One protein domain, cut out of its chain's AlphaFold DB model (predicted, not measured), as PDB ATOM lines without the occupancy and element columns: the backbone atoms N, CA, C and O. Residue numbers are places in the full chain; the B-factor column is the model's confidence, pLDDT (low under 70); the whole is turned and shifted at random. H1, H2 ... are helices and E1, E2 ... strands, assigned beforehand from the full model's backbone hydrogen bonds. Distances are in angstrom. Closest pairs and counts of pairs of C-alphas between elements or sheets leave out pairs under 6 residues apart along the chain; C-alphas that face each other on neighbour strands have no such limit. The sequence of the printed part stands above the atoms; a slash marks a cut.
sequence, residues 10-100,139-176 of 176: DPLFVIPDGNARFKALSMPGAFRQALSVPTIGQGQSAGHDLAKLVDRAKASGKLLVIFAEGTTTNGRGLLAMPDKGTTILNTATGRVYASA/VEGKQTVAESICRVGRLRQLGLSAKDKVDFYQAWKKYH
ATOM      1  N   ASP A  10     272.652 258.532 264.968       71.56
ATOM      2  CA  ASP A  10     273.102 259.454 263.917       71.56
ATOM      3  C   ASP A  10     272.172 260.681 263.836       71.56
ATOM      4  O   ASP A  10     271.336 260.776 262.930       71.56
ATOM      5  N   PRO A  11     272.227 261.601 264.822       79.31
ATOM      6  CA  PRO A  11     271.471 262.838 264.751       79.31
ATOM      7  C   PRO A  11     272.054 263.759 263.675       79.31
ATOM      8  O   PRO A  11     273.269 263.889 263.511       79.31
ATOM      9  N   LEU A  12     271.165 264.458 262.977       81.69
ATOM     10  CA  LEU A  12     271.538 265.547 262.086       81.69
ATOM     11  C   LEU A  12     271.718 266.809 262.924       81.69
ATOM     12  O   LEU A  12     270.752 267.339 263.478       81.69
ATOM     13  N   PHE A  13     272.956 267.291 263.017       82.06
ATOM     14  CA  PHE A  13     273.250 268.544 263.699       82.06
ATOM     15  C   PHE A  13     273.035 269.711 262.763       82.06
ATOM     16  O   PHE A  13     273.411 269.668 261.594       82.06
ATOM     17  N   VAL A  14     272.457 270.779 263.289       81.50
ATOM     18  CA  VAL A  14     272.161 271.973 262.519       81.50
ATOM     19  C   VAL A  14     272.658 273.205 263.254       81.50
ATOM     20  O   VAL A  14     272.393 273.396 264.441       81.50
ATOM     21  N   ILE A  15     273.377 274.048 262.517       78.12
ATOM     22  CA  ILE A  15     273.937 275.306 263.001       78.12
ATOM     23  C   ILE A  15     273.359 276.459 262.168       78.12
ATOM     24  O   ILE A  15     273.404 276.383 260.936       78.12
ATOM     25  N   PRO A  16     272.810 277.518 262.790       73.19
ATOM     26  CA  PRO A  16     272.451 278.743 262.088       73.19
ATOM     27  C   PRO A  16     273.713 279.462 261.582       73.19
ATOM     28  O   PRO A  16     274.610 279.763 262.362       73.19
ATOM     29  N   ASP A  17     273.760 279.762 260.284       67.06
ATOM     30  CA  ASP A  17     274.894 280.421 259.599       67.06
ATOM     31  C   ASP A  17     274.636 281.928 259.349       67.06
ATOM     32  O   ASP A  17     275.298 282.593 258.557       67.06
ATOM     33  N   GLY A  18     273.623 282.488 260.023       59.34
ATOM     34  CA  GLY A  18     273.100 283.828 259.746       59.34
ATOM     35  C   GLY A  18     272.114 283.850 258.568       59.34
ATOM     36  O   GLY A  18     272.005 282.901 257.794       59.34
ATOM     37  N   ASN A  19     271.321 284.922 258.460       61.19
ATOM     38  CA  ASN A  19     270.327 285.117 257.392       61.19
ATOM     39  C   ASN A  19     269.368 283.934 257.155       61.19
ATOM     40  O   ASN A  19     269.146 283.551 256.012       61.19
ATOM     41  N   ALA A  20     268.768 283.373 258.214       63.34
ATOM     42  CA  ALA A  20     267.746 282.318 258.101       63.34
ATOM     43  C   ALA A  20     268.224 280.993 257.470       63.34
ATOM     44  O   ALA A  20     267.407 280.134 257.149       63.34
ATOM     45  N   ARG A  21     269.537 280.806 257.291       71.00
ATOM     46  CA  ARG A  21     270.104 279.602 256.680       71.00
ATOM     47  C   ARG A  21     270.707 278.678 257.723       71.00
ATOM     48  O   ARG A  21     271.306 279.117 258.707       71.00
ATOM     49  N   PHE A  22     270.569 277.383 257.461       75.25
ATOM     50  CA  PHE A  22     270.987 276.325 258.362       75.25
ATOM     51  C   PHE A  22     272.003 275.408 257.685       75.25
ATOM     52  O   PHE A  22     271.770 274.877 256.595       75.25
ATOM     53  N   LYS A  23     273.145 275.204 258.343       78.44
ATOM     54  CA  LYS A  23     274.177 274.262 257.915       78.44
ATOM     55  C   LYS A  23     273.942 272.924 258.605       78.44
ATOM     56  O   LYS A  23     274.025 272.843 259.830       78.44
ATOM     57  N   ALA A  24     273.656 271.886 257.821       78.94
ATOM     58  CA  ALA A  24     273.550 270.523 258.327       78.94
ATOM     59  C   ALA A  24     274.941 269.881 258.415       78.94
ATOM     60  O   ALA A  24     275.710 269.900 257.454       78.94
ATOM     61  N   LEU A  25     275.253 269.308 259.569       76.44
ATOM     62  CA  LEU A  25     276.499 268.624 259.872       76.44
ATOM     63  C   LEU A  25     276.192 267.190 260.313       76.44
ATOM     64  O   LEU A  25     275.274 266.941 261.095       76.44
ATOM     65  N   SER A  26     276.995 266.249 259.825       80.25
ATOM     66  CA  SER A  26     277.073 264.906 260.400       80.25
ATOM     67  C   SER A  26     277.781 264.953 261.756       80.25
ATOM     68  O   SER A  26     278.462 265.934 262.068       80.25
ATOM     69  N   MET A  27     277.681 263.886 262.552       79.50
ATOM     70  CA  MET A  27     278.328 263.828 263.870       79.50
ATOM     71  C   MET A  27     279.837 264.161 263.836       79.50
ATOM     72  O   MET A  27     280.270 265.034 264.591       79.50
ATOM     73  N   PRO A  28     280.651 263.580 262.926       77.12
ATOM     74  CA  PRO A  28     282.072 263.924 262.823       77.12
ATOM     75  C   PRO A  28     282.307 265.388 262.425       77.12
ATOM     76  O   PRO A  28     283.225 266.036 262.928       77.12
ATOM     77  N   GLY A  29     281.455 265.927 261.547       76.75
ATOM     78  CA  GLY A  29     281.496 267.335 261.152       76.75
ATOM     79  C   GLY A  29     281.166 268.268 262.315       76.75
ATOM     80  O   GLY A  29     281.838 269.280 262.493       76.75
ATOM     81  N   ALA A  30     280.188 267.899 263.146       76.94
ATOM     82  CA  ALA A  30     279.817 268.637 264.346       76.94
ATOM     83  C   ALA A  30     280.946 268.633 265.389       76.94
ATOM     84  O   ALA A  30     281.253 269.684 265.946       76.94
ATOM     85  N   PHE A  31     281.628 267.500 265.596       77.06
ATOM     86  CA  PHE A  31     282.806 267.436 266.471       77.06
ATOM     87  C   PHE A  31     283.952 268.314 265.974       77.06
ATOM     88  O   PHE A  31     284.523 269.078 266.750       77.06
ATOM     89  N   ARG A  32     284.271 268.249 264.674       75.94
ATOM     90  CA  ARG A  32     285.313 269.098 264.085       75.94
ATOM     91  C   ARG A  32     284.957 270.578 264.208       75.94
ATOM     92  O   ARG A  32     285.821 271.373 264.556       75.94
ATOM     93  N   GLN A  33     283.692 270.929 263.977       75.50
ATOM     94  CA  GLN A  33     283.200 272.296 264.123       75.50
ATOM     95  C   GLN A  33     283.285 272.780 265.578       75.50
ATOM     96  O   GLN A  33     283.717 273.902 265.817       75.50
ATOM     97  N   ALA A  34     282.917 271.934 266.545       74.25
ATOM     98  CA  ALA A  34     282.970 272.240 267.975       74.25
ATOM     99  C   ALA A  34     284.396 272.487 268.495       74.25
ATOM    100  O   ALA A  34     284.572 273.251 269.442       74.25
ATOM    101  N   LEU A  35     285.395 271.837 267.889       72.19
ATOM    102  CA  LEU A  35     286.817 272.031 268.193       72.19
ATOM    103  C   LEU A  35     287.461 273.158 267.372       72.19
ATOM    104  O   LEU A  35     288.591 273.551 267.655       72.19
ATOM    105  N   SER A  36     286.769 273.668 266.353       70.19
ATOM    106  CA  SER A  36     287.243 274.766 265.511       70.19
ATOM    107  C   SER A  36     286.730 276.120 265.999       70.19
ATOM    108  O   SER A  36     285.743 276.212 266.729       70.19
ATOM    109  N   VAL A  37     287.397 277.191 265.571       66.94
ATOM    110  CA  VAL A  37     286.959 278.564 265.848       66.94
ATOM    111  C   VAL A  37     285.581 278.790 265.213       66.94
ATOM    112  O   VAL A  37     285.373 278.378 264.068       66.94
ATOM    113  N   PRO A  38     284.627 279.426 265.917       63.28
ATOM    114  CA  PRO A  38     283.332 279.734 265.334       63.28
ATOM    115  C   PRO A  38     283.503 280.715 264.172       63.28
ATOM    116  O   PRO A  38     283.900 281.861 264.362       63.28
ATOM    117  N   THR A  39     283.197 280.262 262.962       59.84
ATOM    118  CA  THR A  39     283.186 281.117 261.775       59.84
ATOM    119  C   THR A  39     281.785 281.679 261.606       59.84
ATOM    120  O   THR A  39     280.859 280.942 261.283       59.84
ATOM    121  N   ILE A  40     281.618 282.977 261.841       57.56
ATOM    122  CA  ILE A  40     280.344 283.668 261.635       57.56
ATOM    123  C   ILE A  40     280.418 284.356 260.285       57.56
ATOM    124  O   ILE A  40     281.281 285.205 260.071       57.56
ATOM    125  N   GLY A  41     279.521 283.992 259.373       54.12
ATOM    126  CA  GLY A  41     279.307 284.770 258.157       54.12
ATOM    127  C   GLY A  41     280.394 284.658 257.088       54.12
ATOM    128  O   GLY A  41     280.453 285.524 256.219       54.12
ATOM    129  N   GLN A  42     281.212 283.599 257.066       47.03
ATOM    130  CA  GLN A  42     281.923 283.259 255.828       47.03
ATOM    131  C   GLN A  42     281.015 282.404 254.953       47.03
ATOM    132  O   GLN A  42     281.073 281.176 254.954       47.03
ATOM    133  N   GLY A  43     280.133 283.100 254.236       49.94
ATOM    134  CA  GLY A  43     279.248 282.506 253.255       49.94
ATOM    135  C   GLY A  43     280.036 281.703 252.228       49.94
ATOM    136  O   GLY A  43     280.753 282.266 251.409       49.94
ATOM    137  N   GLN A  44     279.849 280.386 252.249       41.53
ATOM    138  CA  GLN A  44     280.087 279.511 251.106       41.53
ATOM    139  C   GLN A  44     278.921 278.508 251.016       41.53
ATOM    140  O   GLN A  44     278.938 277.399 251.540       41.53
ATOM    141  N   SER A  45     277.848 278.983 250.381       45.06
ATOM    142  CA  SER A  45     277.008 278.260 249.411       45.06
ATOM    143  C   SER A  45     276.224 276.988 249.788       45.06
ATOM    144  O   SER A  45     275.531 276.471 248.918       45.06
ATOM    145  N   ALA A  46     276.197 276.517 251.040       53.16
ATOM    146  CA  ALA A  46     275.479 275.274 251.399       53.16
ATOM    147  C   ALA A  46     274.456 275.401 252.548       53.16
ATOM    148  O   ALA A  46     274.147 274.427 253.230       53.16
ATOM    149  N   GLY A  47     273.921 276.597 252.802       56.66
ATOM    150  CA  GLY A  47     272.843 276.757 253.780       56.66
ATOM    151  C   GLY A  47     271.519 276.215 253.231       56.66
ATOM    152  O   GLY A  47     271.010 276.759 252.248       56.66
ATOM    153  N   HIS A  48     270.966 275.173 253.846       64.00
ATOM    154  CA  HIS A  48     269.644 274.639 253.520       64.00
ATOM    155  C   HIS A  48     268.560 275.374 254.316       64.00
ATOM    156  O   HIS A  48     268.813 275.896 255.403       64.00
ATOM    157  N   ASP A  49     267.353 275.420 253.760       74.00
ATOM    158  CA  ASP A  49     266.176 275.899 254.480       74.00
ATOM    159  C   ASP A  49     265.749 274.875 255.545       74.00
ATOM    160  O   ASP A  49     265.928 273.664 255.354       74.00
ATOM    161  N   LEU A  50     265.183 275.345 256.660       72.56
ATOM    162  CA  LEU A  50     264.816 274.483 257.783       72.56
ATOM    163  C   LEU A  50     263.767 273.450 257.368       72.56
ATOM    164  O   LEU A  50     263.882 272.290 257.755       72.56
ATOM    165  N   ALA A  51     262.804 273.837 256.526       74.94
ATOM    166  CA  ALA A  51     261.773 272.934 256.015       74.94
ATOM    167  C   ALA A  51     262.386 271.726 255.286       74.94
ATOM    168  O   ALA A  51     262.098 270.579 255.619       74.94
ATOM    169  N   LYS A  52     263.353 271.973 254.392       80.75
ATOM    170  CA  LYS A  52     264.054 270.913 253.645       80.75
ATOM    171  C   LYS A  52     264.857 269.983 254.558       80.75
ATOM    172  O   LYS A  52     264.977 268.791 254.282       80.75
ATOM    173  N   LEU A  53     265.424 270.515 255.642       77.69
ATOM    174  CA  LEU A  53     266.149 269.715 256.631       77.69
ATOM    175  C   LEU A  53     265.208 268.869 257.492       77.69
ATOM    176  O   LEU A  53     265.536 267.721 257.788       77.69
ATOM    177  N   VAL A  54     264.039 269.404 257.847       79.00
ATOM    178  CA  VAL A  54     262.992 268.665 258.561       79.00
ATOM    179  C   VAL A  54     262.455 267.528 257.695       79.00
ATOM    180  O   VAL A  54     262.341 266.406 258.184       79.00
ATOM    181  N   ASP A  55     262.201 267.770 256.411       82.31
ATOM    182  CA  ASP A  55     261.728 266.731 255.491       82.31
ATOM    183  C   ASP A  55     262.776 265.633 255.295       82.31
ATOM    184  O   ASP A  55     262.462 264.445 255.356       82.31
ATOM    185  N   ARG A  56     264.055 266.012 255.174       81.75
ATOM    186  CA  ARG A  56     265.167 265.055 255.129       81.75
ATOM    187  C   ARG A  56     265.280 264.237 256.419       81.75
ATOM    188  O   ARG A  56     265.551 263.037 256.360       81.75
ATOM    189  N   ALA A  57     265.083 264.866 257.576       79.00
ATOM    190  CA  ALA A  57     265.103 264.187 258.868       79.00
ATOM    191  C   ALA A  57     263.933 263.202 259.000       79.00
ATOM    192  O   ALA A  57     264.155 262.054 259.380       79.00
ATOM    193  N   LYS A  58     262.720 263.601 258.592       81.00
ATOM    194  CA  LYS A  58     261.534 262.729 258.553       81.00
ATOM    195  C   LYS A  58     261.741 261.533 257.623       81.00
ATOM    196  O   LYS A  58     261.515 260.405 258.045       81.00
ATOM    197  N   ALA A  59     262.234 261.762 256.405       82.31
ATOM    198  CA  ALA A  59     262.476 260.707 255.418       82.31
ATOM    199  C   ALA A  59     263.544 259.694 255.862       82.31
ATOM    200  O   ALA A  59     263.488 258.527 255.488       82.31
ATOM    201  N   SER A  60     264.515 260.129 256.669       78.81
ATOM    202  CA  SER A  60     265.562 259.257 257.213       78.81
ATOM    203  C   SER A  60     265.261 258.715 258.615       78.81
ATOM    204  O   SER A  60     266.049 257.921 259.125       78.81
ATOM    205  N   GLY A  61     264.161 259.139 259.249       79.00
ATOM    206  CA  GLY A  61     263.836 258.792 260.635       79.00
ATOM    207  C   GLY A  61     264.852 259.308 261.664       79.00
ATOM    208  O   GLY A  61     264.973 258.738 262.746       79.00
ATOM    209  N   LYS A  62     265.623 260.352 261.329       79.88
ATOM    210  CA  LYS A  62     266.731 260.855 262.157       79.88
ATOM    211  C   LYS A  62     266.287 261.983 263.084       79.88
ATOM    212  O   LYS A  62     265.445 262.806 262.734       79.88
ATOM    213  N   LEU A  63     266.920 262.059 264.255       80.31
ATOM    214  CA  LEU A  63     266.749 263.171 265.191       80.31
ATOM    215  C   LEU A  63     267.444 264.429 264.650       80.31
ATOM    216  O   LEU A  63     268.619 264.380 264.289       80.31
ATOM    217  N   LEU A  64     266.733 265.557 264.636       83.38
ATOM    218  CA  LEU A  64     267.283 266.862 264.271       83.38
ATOM    219  C   LEU A  64     267.678 267.629 265.537       83.38
ATOM    220  O   LEU A  64     266.823 267.938 266.365       83.38
ATOM    221  N   VAL A  65     268.962 267.949 265.687       84.75
ATOM    222  CA  VAL A  65     269.488 268.690 266.843       84.75
ATOM    223  C   VAL A  65     269.998 270.044 266.373       84.75
ATOM    224  O   VAL A  65     270.937 270.120 265.583       84.75
ATOM    225  N   ILE A  66     269.387 271.122 266.863       81.38
ATOM    226  CA  ILE A  66     269.713 272.490 266.449       81.38
ATOM    227  C   ILE A  66     270.451 273.206 267.582       81.38
ATOM    228  O   ILE A  66     269.940 273.308 268.696       81.38
ATOM    229  N   PHE A  67     271.634 273.747 267.291       80.00
ATOM    230  CA  PHE A  67     272.353 274.618 268.219       80.00
ATOM    231  C   PHE A  67     271.894 276.058 268.032       80.00
ATOM    232  O   PHE A  67     272.299 276.733 267.090       80.00
ATOM    233  N   ALA A  68     271.046 276.537 268.934       70.00
ATOM    234  CA  ALA A  68     270.369 277.817 268.758       70.00
ATOM    235  C   ALA A  68     271.312 279.046 268.734       70.00
ATOM    236  O   ALA A  68     271.013 280.038 268.078       70.00
ATOM    237  N   GLU A  69     272.480 278.964 269.376       66.44
ATOM    238  CA  GLU A  69     273.516 280.014 269.355       66.44
ATOM    239  C   GLU A  69     274.486 279.918 268.168       66.44
ATOM    240  O   GLU A  69     275.374 280.753 268.012       66.44
ATOM    241  N   GLY A  70     274.400 278.845 267.383       64.81
ATOM    242  CA  GLY A  70     275.360 278.532 266.326       64.81
ATOM    243  C   GLY A  70     276.755 278.101 266.788       64.81
ATOM    244  O   GLY A  70     277.597 277.774 265.955       64.81
ATOM    245  N   THR A  71     277.007 278.029 268.097       67.56
ATOM    246  CA  THR A  71     278.270 277.529 268.659       67.56
ATOM    247  C   THR A  71     278.018 276.639 269.876       67.56
ATOM    248  O   THR A  71     276.915 276.607 270.422       67.56
ATOM    249  N   THR A  72     279.037 275.892 270.305       66.94
ATOM    250  CA  THR A  72     278.983 275.132 271.557       66.94
ATOM    251  C   THR A  72     278.925 276.084 272.755       66.94
ATOM    252  O   THR A  72     279.708 277.036 272.864       66.94
ATOM    253  N   THR A  73     277.968 275.833 273.651       65.50
ATOM    254  CA  THR A  73     277.795 276.600 274.890       65.50
ATOM    255  C   THR A  73     278.678 276.039 276.002       65.50
ATOM    256  O   THR A  73     278.850 274.827 276.137       65.50
ATOM    257  N   ASN A  74     279.183 276.927 276.858       65.00
ATOM    258  CA  ASN A  74     279.914 276.558 278.075       65.00
ATOM    259  C   ASN A  74     278.970 276.180 279.234       65.00
ATOM    260  O   ASN A  74     279.405 276.067 280.380       65.00
ATOM    261  N   GLY A  75     277.661 276.067 278.973       63.62
ATOM    262  CA  GLY A  75     276.647 275.682 279.959       63.62
ATOM    263  C   GLY A  75     276.400 276.717 281.064       63.62
ATOM    264  O   GLY A  75     275.686 276.422 282.022       63.62
ATOM    265  N   ARG A  76     276.994 277.917 280.958       70.06
ATOM    266  CA  ARG A  76     276.883 279.006 281.949       70.06
ATOM    267  C   ARG A  76     275.925 280.124 281.543       70.06
ATOM    268  O   ARG A  76     275.345 280.762 282.416       70.06
ATOM    269  N   GLY A  77     275.739 280.350 280.251       72.50
ATOM    270  CA  GLY A  77     274.858 281.391 279.735       72.50
ATOM    271  C   GLY A  77     274.495 281.106 278.290       72.50
ATOM    272  O   GLY A  77     275.232 280.387 277.611       72.50
ATOM    273  N   LEU A  78     273.345 281.640 277.880       77.69
ATOM    274  CA  LEU A  78     272.865 281.533 276.514       77.69
ATOM    275  C   LEU A  78     273.278 282.790 275.732       77.69
ATOM    276  O   LEU A  78     272.879 283.878 276.135       77.69
ATOM    277  N   LEU A  79     274.061 282.689 274.659       77.88
ATOM    278  CA  LEU A  79     274.325 283.825 273.762       77.88
ATOM    279  C   LEU A  79     273.035 284.305 273.088       77.88
ATOM    280  O   LEU A  79     272.085 283.541 272.897       77.88
ATOM    281  N   ALA A  80     273.015 285.581 272.704       73.81
ATOM    282  CA  ALA A  80     271.925 286.134 271.920       73.81
ATOM    283  C   ALA A  80     271.806 285.358 270.600       73.81
ATOM    284  O   ALA A  80     272.757 285.270 269.818       73.81
ATOM    285  N   MET A  81     270.636 284.756 270.375       70.38
ATOM    286  CA  MET A  81     270.360 284.060 269.125       70.38
ATOM    287  C   MET A  81     270.337 285.070 267.976       70.38
ATOM    288  O   MET A  81     269.834 286.175 268.166       70.38
ATOM    289  N   PRO A  82     270.813 284.704 266.775       64.06
ATOM    290  CA  PRO A  82     270.652 285.561 265.609       64.06
ATOM    291  C   PRO A  82     269.155 285.833 265.379       64.06
ATOM    292  O   PRO A  82     268.375 284.889 265.247       64.06
ATOM    293  N   ASP A  83     268.767 287.112 265.318       55.38
ATOM    294  CA  ASP A  83     267.381 287.610 265.447       55.38
ATOM    295  C   ASP A  83     266.341 286.933 264.534       55.38
ATOM    296  O   ASP A  83     265.165 286.842 264.876       55.38
ATOM    297  N   LYS A  84     266.752 286.406 263.374       54.75
ATOM    298  CA  LYS A  84     265.857 285.695 262.438       54.75
ATOM    299  C   LYS A  84     265.713 284.193 262.730       54.75
ATOM    300  O   LYS A  84     264.741 283.583 262.297       54.75
ATOM    301  N   GLY A  85     266.650 283.586 263.459       53.44
ATOM    302  CA  GLY A  85     266.638 282.155 263.792       53.44
ATOM    303  C   GLY A  85     265.555 281.779 264.807       53.44
ATOM    304  O   GLY A  85     264.968 280.705 264.709       53.44
ATOM    305  N   THR A  86     265.228 282.687 265.726       54.22
ATOM    306  CA  THR A  86     264.159 282.513 266.726       54.22
ATOM    307  C   THR A  86     262.774 282.411 266.090       54.22
ATOM    308  O   THR A  86     261.959 281.600 266.523       54.22
ATOM    309  N   THR A  87     262.531 283.187 265.029       50.38
ATOM    310  CA  THR A  87     261.254 283.196 264.301       50.38
ATOM    311  C   THR A  87     261.056 281.886 263.540       50.38
ATOM    312  O   THR A  87     259.999 281.272 263.628       50.38
ATOM    313  N   ILE A  88     262.101 281.389 262.871       53.62
ATOM    314  CA  ILE A  88     262.015 280.177 262.039       53.62
ATOM    315  C   ILE A  88     261.848 278.915 262.892       53.62
ATOM    316  O   ILE A  88     261.145 277.990 262.491       53.62
ATOM    317  N   LEU A  89     262.440 278.886 264.090       60.81
ATOM    318  CA  LEU A  89     262.233 277.791 265.040       60.81
ATOM    319  C   LEU A  89     260.798 277.748 265.582       60.81
ATOM    320  O   LEU A  89     260.320 276.662 265.889       60.81
ATOM    321  N   ASN A  90     260.106 278.889 265.659       54.88
ATOM    322  CA  ASN A  90     258.692 278.940 266.042       54.88
ATOM    323  C   ASN A  90     257.754 278.582 264.867       54.88
ATOM    324  O   ASN A  90     256.665 278.061 265.067       54.88
ATOM    325  N   THR A  91     258.184 278.832 263.625       52.41
ATOM    326  CA  THR A  91     257.437 278.480 262.399       52.41
ATOM    327  C   THR A  91     257.632 277.021 261.964       52.41
ATOM    328  O   THR A  91     256.887 276.520 261.120       52.41
ATOM    329  N   ALA A  92     258.618 276.310 262.519       56.00
ATOM    330  CA  ALA A  92     258.861 274.911 262.192       56.00
ATOM    331  C   ALA A  92     257.640 274.057 262.572       56.00
ATOM    332  O   ALA A  92     257.247 273.982 263.729       56.00
ATOM    333  N   THR A  93     257.054 273.389 261.580       56.31
ATOM    334  CA  THR A  93     255.772 272.657 261.608       56.31
ATOM    335  C   THR A  93     255.784 271.377 262.471       56.31
ATOM    336  O   THR A  93     255.062 270.420 262.194       56.31
ATOM    337  N   GLY A  94     256.647 271.296 263.486       67.75
ATOM    338  CA  GLY A  94     256.848 270.134 264.346       67.75
ATOM    339  C   GLY A  94     256.992 270.515 265.818       67.75
ATOM    340  O   GLY A  94     257.212 271.670 266.163       67.75
ATOM    341  N   ARG A  95     256.878 269.523 266.706       78.19
ATOM    342  CA  ARG A  95     257.059 269.724 268.150       78.19
ATOM    343  C   ARG A  95     258.524 270.045 268.444       78.19
ATOM    344  O   ARG A  95     259.381 269.167 268.348       78.19
ATOM    345  N   VAL A  96     258.806 271.296 268.794       82.25
ATOM    346  CA  VAL A  96     260.148 271.744 269.178       82.25
ATOM    347  C   VAL A  96     260.325 271.567 270.679       82.25
ATOM    348  O   VAL A  96     259.557 272.109 271.467       82.25
ATOM    349  N   TYR A  97     261.355 270.827 271.082       86.31
ATOM    350  CA  TYR A  97     261.693 270.614 272.488       86.31
ATOM    351  C   TYR A  97     262.940 271.424 272.833       86.31
ATOM    352  O   TYR A  97     264.037 271.125 272.354       86.31
ATOM    353  N   ALA A  98     262.790 272.447 273.675       86.25
ATOM    354  CA  ALA A  98     263.934 273.172 274.200       86.25
ATOM    355  C   ALA A  98     264.698 272.250 275.153       86.25
ATOM    356  O   ALA A  98     264.136 271.702 276.101       86.25
ATOM    357  N   SER A  99     265.988 272.061 274.901       85.81
ATOM    358  CA  SER A  99     266.829 271.186 275.707       85.81
ATOM    359  C   SER A  99     268.083 271.912 276.167       85.81
ATOM    360  O   SER A  99     268.626 272.767 275.469       85.81
ATOM    361  N   ALA A 100     268.523 271.594 277.379       84.94
ATOM    362  CA  ALA A 100     269.728 272.141 277.971       84.94
ATOM    363  C   ALA A 100     270.563 271.005 278.553       84.94
ATOM    364  O   ALA A 100     270.096 270.233 279.392       84.94
ATOM    365  N   VAL A 139     257.514 273.596 272.818       78.25
ATOM    366  CA  VAL A 139     257.373 275.053 272.794       78.25
ATOM    367  C   VAL A 139     256.129 275.374 271.969       78.25
ATOM    368  O   VAL A 139     256.121 275.173 270.759       78.25
ATOM    369  N   GLU A 140     255.069 275.821 272.636       71.06
ATOM    370  CA  GLU A 140     253.791 276.178 272.018       71.06
ATOM    371  C   GLU A 140     253.509 277.683 272.203       71.06
ATOM    372  O   GLU A 140     253.692 278.247 273.286       71.06
ATOM    373  N   GLY A 141     253.034 278.351 271.145       66.19
ATOM    374  CA  GLY A 141     252.462 279.702 271.217       66.19
ATOM    375  C   GLY A 141     253.456 280.877 271.162       66.19
ATOM    376  O   GLY A 141     254.311 280.958 270.282       66.19
ATOM    377  N   LYS A 142     253.271 281.860 272.065       59.44
ATOM    378  CA  LYS A 142     254.001 283.152 272.112       59.44
ATOM    379  C   LYS A 142     255.387 283.080 272.769       59.44
ATOM    380  O   LYS A 142     256.114 284.069 272.733       59.44
ATOM    381  N   GLN A 143     255.734 281.963 273.411       66.56
ATOM    382  CA  GLN A 143     257.021 281.830 274.094       66.56
ATOM    383  C   GLN A 143     258.145 281.686 273.075       66.56
ATOM    384  O   GLN A 143     258.064 280.896 272.136       66.56
ATOM    385  N   THR A 144     259.221 282.439 273.276       77.25
ATOM    386  CA  THR A 144     260.393 282.305 272.413       77.25
ATOM    387  C   THR A 144     261.168 281.035 272.773       77.25
ATOM    388  O   THR A 144     261.243 280.620 273.935       77.25
ATOM    389  N   VAL A 145     261.795 280.408 271.774       79.00
ATOM    390  CA  VAL A 145     262.647 279.224 271.993       79.00
ATOM    391  C   VAL A 145     263.796 279.557 272.953       79.00
ATOM    392  O   VAL A 145     264.150 278.740 273.803       79.00
ATOM    393  N   ALA A 146     264.335 280.778 272.879       78.69
ATOM    394  CA  ALA A 146     265.371 281.269 273.785       78.69
ATOM    395  C   ALA A 146     264.922 281.280 275.248       78.69
ATOM    396  O   ALA A 146     265.624 280.762 276.116       78.69
ATOM    397  N   GLU A 147     263.728 281.803 275.519       81.75
ATOM    398  CA  GLU A 147     263.153 281.839 276.861       81.75
ATOM    399  C   GLU A 147     262.928 280.428 277.420       81.75
ATOM    400  O   GLU A 147     263.307 280.135 278.558       81.75
ATOM    401  N   SER A 148     262.409 279.518 276.591       84.50
ATOM    402  CA  SER A 148     262.226 278.109 276.959       84.50
ATOM    403  C   SER A 148     263.554 277.429 277.317       84.50
ATOM    404  O   SER A 148     263.641 276.746 278.341       84.50
ATOM    405  N   ILE A 149     264.615 277.653 276.532       83.19
ATOM    406  CA  ILE A 149     265.953 277.111 276.820       83.19
ATOM    407  C   ILE A 149     266.510 277.701 278.119       83.19
ATOM    408  O   ILE A 149     267.007 276.952 278.965       83.19
ATOM    409  N   CYS A 150     266.399 279.016 278.323       84.38
ATOM    410  CA  CYS A 150     266.842 279.675 279.553       84.38
ATOM    411  C   CYS A 150     266.119 279.119 280.785       84.38
ATOM    412  O   CYS A 150     266.760 278.831 281.801       84.38
ATOM    413  N   ARG A 151     264.807 278.873 280.680       86.06
ATOM    414  CA  ARG A 151     263.990 278.294 281.750       86.06
ATOM    415  C   ARG A 151     264.404 276.859 282.084       86.06
ATOM    416  O   ARG A 151     264.694 276.562 283.244       86.06
ATOM    417  N   VAL A 152     264.478 275.974 281.087       87.62
ATOM    418  CA  VAL A 152     264.878 274.559 281.262       87.62
ATOM    419  C   VAL A 152     266.303 274.458 281.797       87.62
ATOM    420  O   VAL A 152     266.601 273.739 282.759       87.62
ATOM    421  N   GLY A 153     267.196 275.211 281.165       82.06
ATOM    422  CA  GLY A 153     268.610 275.221 281.465       82.06
ATOM    423  C   GLY A 153     268.961 275.977 282.731       82.06
ATOM    424  O   GLY A 153     270.112 275.870 283.136       82.06
ATOM    425  N   ARG A 154     268.032 276.716 283.364       85.00
ATOM    426  CA  ARG A 154     268.317 277.716 284.414       85.00
ATOM    427  C   ARG A 154     269.520 278.592 284.027       85.00
ATOM    428  O   ARG A 154     270.478 278.705 284.792       85.00
ATOM    429  N   LEU A 155     269.509 279.090 282.791       82.44
ATOM    430  CA  LEU A 155     270.564 279.915 282.198       82.44
ATOM    431  C   LEU A 155     270.097 281.367 282.117       82.44
ATOM    432  O   LEU A 155     268.899 281.639 282.054       82.44
ATOM    433  N   ARG A 156     271.054 282.296 282.097       80.62
ATOM    434  CA  ARG A 156     270.791 283.698 281.763       80.62
ATOM    435  C   ARG A 156     271.100 283.923 280.290       80.62
ATOM    436  O   ARG A 156     272.129 283.443 279.810       80.62
ATOM    437  N   GLN A 157     270.227 284.653 279.604       78.31
ATOM    438  CA  GLN A 157     270.524 285.153 278.271       78.31
ATOM    439  C   GLN A 157     271.550 286.279 278.398       78.31
ATOM    440  O   GLN A 157     271.395 287.199 279.199       78.31
ATOM    441  N   LEU A 158     272.628 286.157 277.645       79.19
ATOM    442  CA  LEU A 158     273.699 287.126 277.563       79.19
ATOM    443  C   LEU A 158     273.386 288.059 276.394       79.19
ATOM    444  O   LEU A 158     273.040 287.594 275.312       79.19
ATOM    445  N   GLY A 159     273.569 289.368 276.578       76.19
ATOM    446  CA  GLY A 159     273.523 290.355 275.487       76.19
ATOM    447  C   GLY A 159     274.735 290.285 274.550       76.19
ATOM    448  O   GLY A 159     275.047 291.259 273.881       76.19
ATOM    449  N   LEU A 160     275.447 289.155 274.564       77.44
ATOM    450  CA  LEU A 160     276.626 288.879 273.762       77.44
ATOM    451  C   LEU A 160     276.194 288.051 272.561       77.44
ATOM    452  O   LEU A 160     275.544 287.010 272.696       77.44
ATOM    453  N   SER A 161     276.569 288.523 271.389       76.62
ATOM    454  CA  SER A 161     276.398 287.834 270.126       76.62
ATOM    455  C   SER A 161     277.542 286.850 269.892       76.62
ATOM    456  O   SER A 161     278.599 286.891 270.529       76.62
ATOM    457  N   ALA A 162     277.367 285.967 268.912       73.44
ATOM    458  CA  ALA A 162     278.461 285.118 268.467       73.44
ATOM    459  C   ALA A 162     279.664 285.964 267.972       73.44
ATOM    460  O   ALA A 162     280.808 285.540 268.137       73.44
ATOM    461  N   LYS A 163     279.431 287.166 267.414       75.19
ATOM    462  CA  LYS A 163     280.497 288.062 266.932       75.19
ATOM    463  C   LYS A 163     281.420 288.479 268.073       75.19
ATOM    464  O   LYS A 163     282.631 288.355 267.942       75.19
ATOM    465  N   ASP A 164     280.845 288.813 269.225       77.25
ATOM    466  CA  ASP A 164     281.608 289.186 270.419       77.25
ATOM    467  C   ASP A 164     282.503 288.034 270.907       77.25
ATOM    468  O   ASP A 164     283.598 288.253 271.423       77.25
ATOM    469  N   LYS A 165     282.083 286.778 270.690       74.31
ATOM    470  CA  LYS A 165     282.898 285.587 270.985       74.31
ATOM    471  C   LYS A 165     284.097 285.462 270.041       74.31
ATOM    472  O   LYS A 165     285.166 285.033 270.477       74.31
ATOM    473  N   VAL A 166     283.937 285.825 268.768       77.19
ATOM    474  CA  VAL A 166     285.043 285.868 267.796       77.19
ATOM    475  C   VAL A 166     286.004 287.001 268.137       77.19
ATOM    476  O   VAL A 166     287.211 286.781 268.169       77.19
ATOM    477  N   ASP A 167     285.481 288.177 268.471       80.62
ATOM    478  CA  ASP A 167     286.298 289.331 268.846       80.62
ATOM    479  C   ASP A 167     287.095 289.048 270.129       80.62
ATOM    480  O   ASP A 167     288.299 289.306 270.183       80.62
ATOM    481  N   PHE A 168     286.474 288.392 271.118       78.69
ATOM    482  CA  PHE A 168     287.165 287.891 272.308       78.69
ATOM    483  C   PHE A 168     288.300 286.925 271.952       78.69
ATOM    484  O   PHE A 168     289.402 287.041 272.483       78.69
ATOM    485  N   TYR A 169     288.051 285.981 271.042       77.00
ATOM    486  CA  TYR A 169     289.065 285.031 270.596       77.00
ATOM    487  C   TYR A 169     290.268 285.729 269.945       77.00
ATOM    488  O   TYR A 169     291.416 285.400 270.250       77.00
ATOM    489  N   GLN A 170     290.016 286.705 269.067       81.44
ATOM    490  CA  GLN A 170     291.076 287.457 268.391       81.44
ATOM    491  C   GLN A 170     291.872 288.322 269.370       81.44
ATOM    492  O   GLN A 170     293.100 288.358 269.298       81.44
ATOM    493  N   ALA A 171     291.191 288.972 270.317       82.50
ATOM    494  CA  ALA A 171     291.846 289.706 271.391       82.50
ATOM    495  C   ALA A 171     292.712 288.769 272.243       82.50
ATOM    496  O   ALA A 171     293.877 289.063 272.481       82.50
ATOM    497  N   TRP A 172     292.192 287.606 272.639       78.44
ATOM    498  CA  TRP A 172     292.928 286.642 273.453       78.44
ATOM    499  C   TRP A 172     294.217 286.161 272.771       78.44
ATOM    500  O   TRP A 172     295.273 286.208 273.396       78.44
ATOM    501  N   LYS A 173     294.149 285.831 271.473       79.06
ATOM    502  CA  LYS A 173     295.305 285.451 270.638       79.06
ATOM    503  C   LYS A 173     296.366 286.557 270.512       79.06
ATOM    504  O   LYS A 173     297.512 286.283 270.182       79.06
ATOM    505  N   LYS A 174     295.989 287.825 270.701       79.00
ATOM    506  CA  LYS A 174     296.936 288.950 270.662       79.00
ATOM    507  C   LYS A 174     297.772 289.047 271.942       79.00
ATOM    508  O   LYS A 174     298.893 289.541 271.885       79.00
ATOM    509  N   TYR A 175     297.221 288.625 273.080       72.69
ATOM    510  CA  TYR A 175     297.857 288.766 274.395       72.69
ATOM    511  C   TYR A 175     298.495 287.473 274.925       72.69
ATOM    512  O   TYR A 175     299.268 287.549 275.875       72.69
ATOM    513  N   HIS A 176     298.166 286.314 274.345       58.38
ATOM    514  CA  HIS A 176     298.689 284.989 274.698       58.38
ATOM    515  C   HIS A 176     299.025 284.210 273.432       58.38
ATOM    516  O   HIS A 176     299.975 283.399 273.478       58.38
TER     517      HIS A 176
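What this domain is: This is residues 10 to 100 and 139 to 176 of the 176 residues of the protein "ARAD1D29876p" of Blastobotrys adeninivorans (UniProt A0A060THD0). A small three-stranded sheet sits between two helices, H2 over one face and H1 over the other, while E4 and H3 pack on H4 in a second group. H5 makes an arm at one end, where residues 170 to 176 stick out. The 129 printed residues have five named helices and four named strands, ordered E1 E2 H1 H2 E3 H3 E4 H4 H5; the sheet, E2 E1 E3, is mixed, as is the class, helices and strands. The whole is compact, radius of gyration of the C-alphas 14.9 A, yet elongated, spanning 48 by 31 by 24 A.

How they stand to each other: E1, residues 12 to 16, and E2, residues 22 to 25, form an antiparallel hairpin, with N 25 and O 13 2.8 A apart. E3, residues 64 to 66, is parallel to E1, with N 14 and O 65 2.8 A apart. These strands form three layers, a sheet with helices on both faces, with H1, residues 27 to 35, and H2, residues 50 to 60, at heights of 9.4 A and 8.7 A. H3, residues 85 to 91, and H4, residues 145 to 153, touch about perpendicular at 81 degrees, the closest C-alphas, Thr 86 and Val 145, 6.4 A apart. E4, residues 97 to 100, pairs with no named strand; its closest C-alpha to H4 is Ala 100, 4.8 A from Gly 153. H5, residues 162 to 175, is apart from H4. In these five helices every O i to N i+4 pair is within hydrogen-bond range.

Where its parts are: E1 begins at C-alpha 12 (271.538, 265.547, 262.086). H2 is 15.3 A long; H5, 20.6 A, ends at C-alpha 175 (297.857, 288.766, 274.395).

The domain as a whole: The farthest C-alphas, Ala 59 and Tyr 175, are 49.0 A apart. Residues 101 to 138 are cut out, leaving 13.7 A between C-alphas 100 and 139. The links H1 to H2 and E3 to H3 are long. Mean pLDDT of the printed part is 72.4; residues 37 to 48 and 82 to 94 are among those under 70.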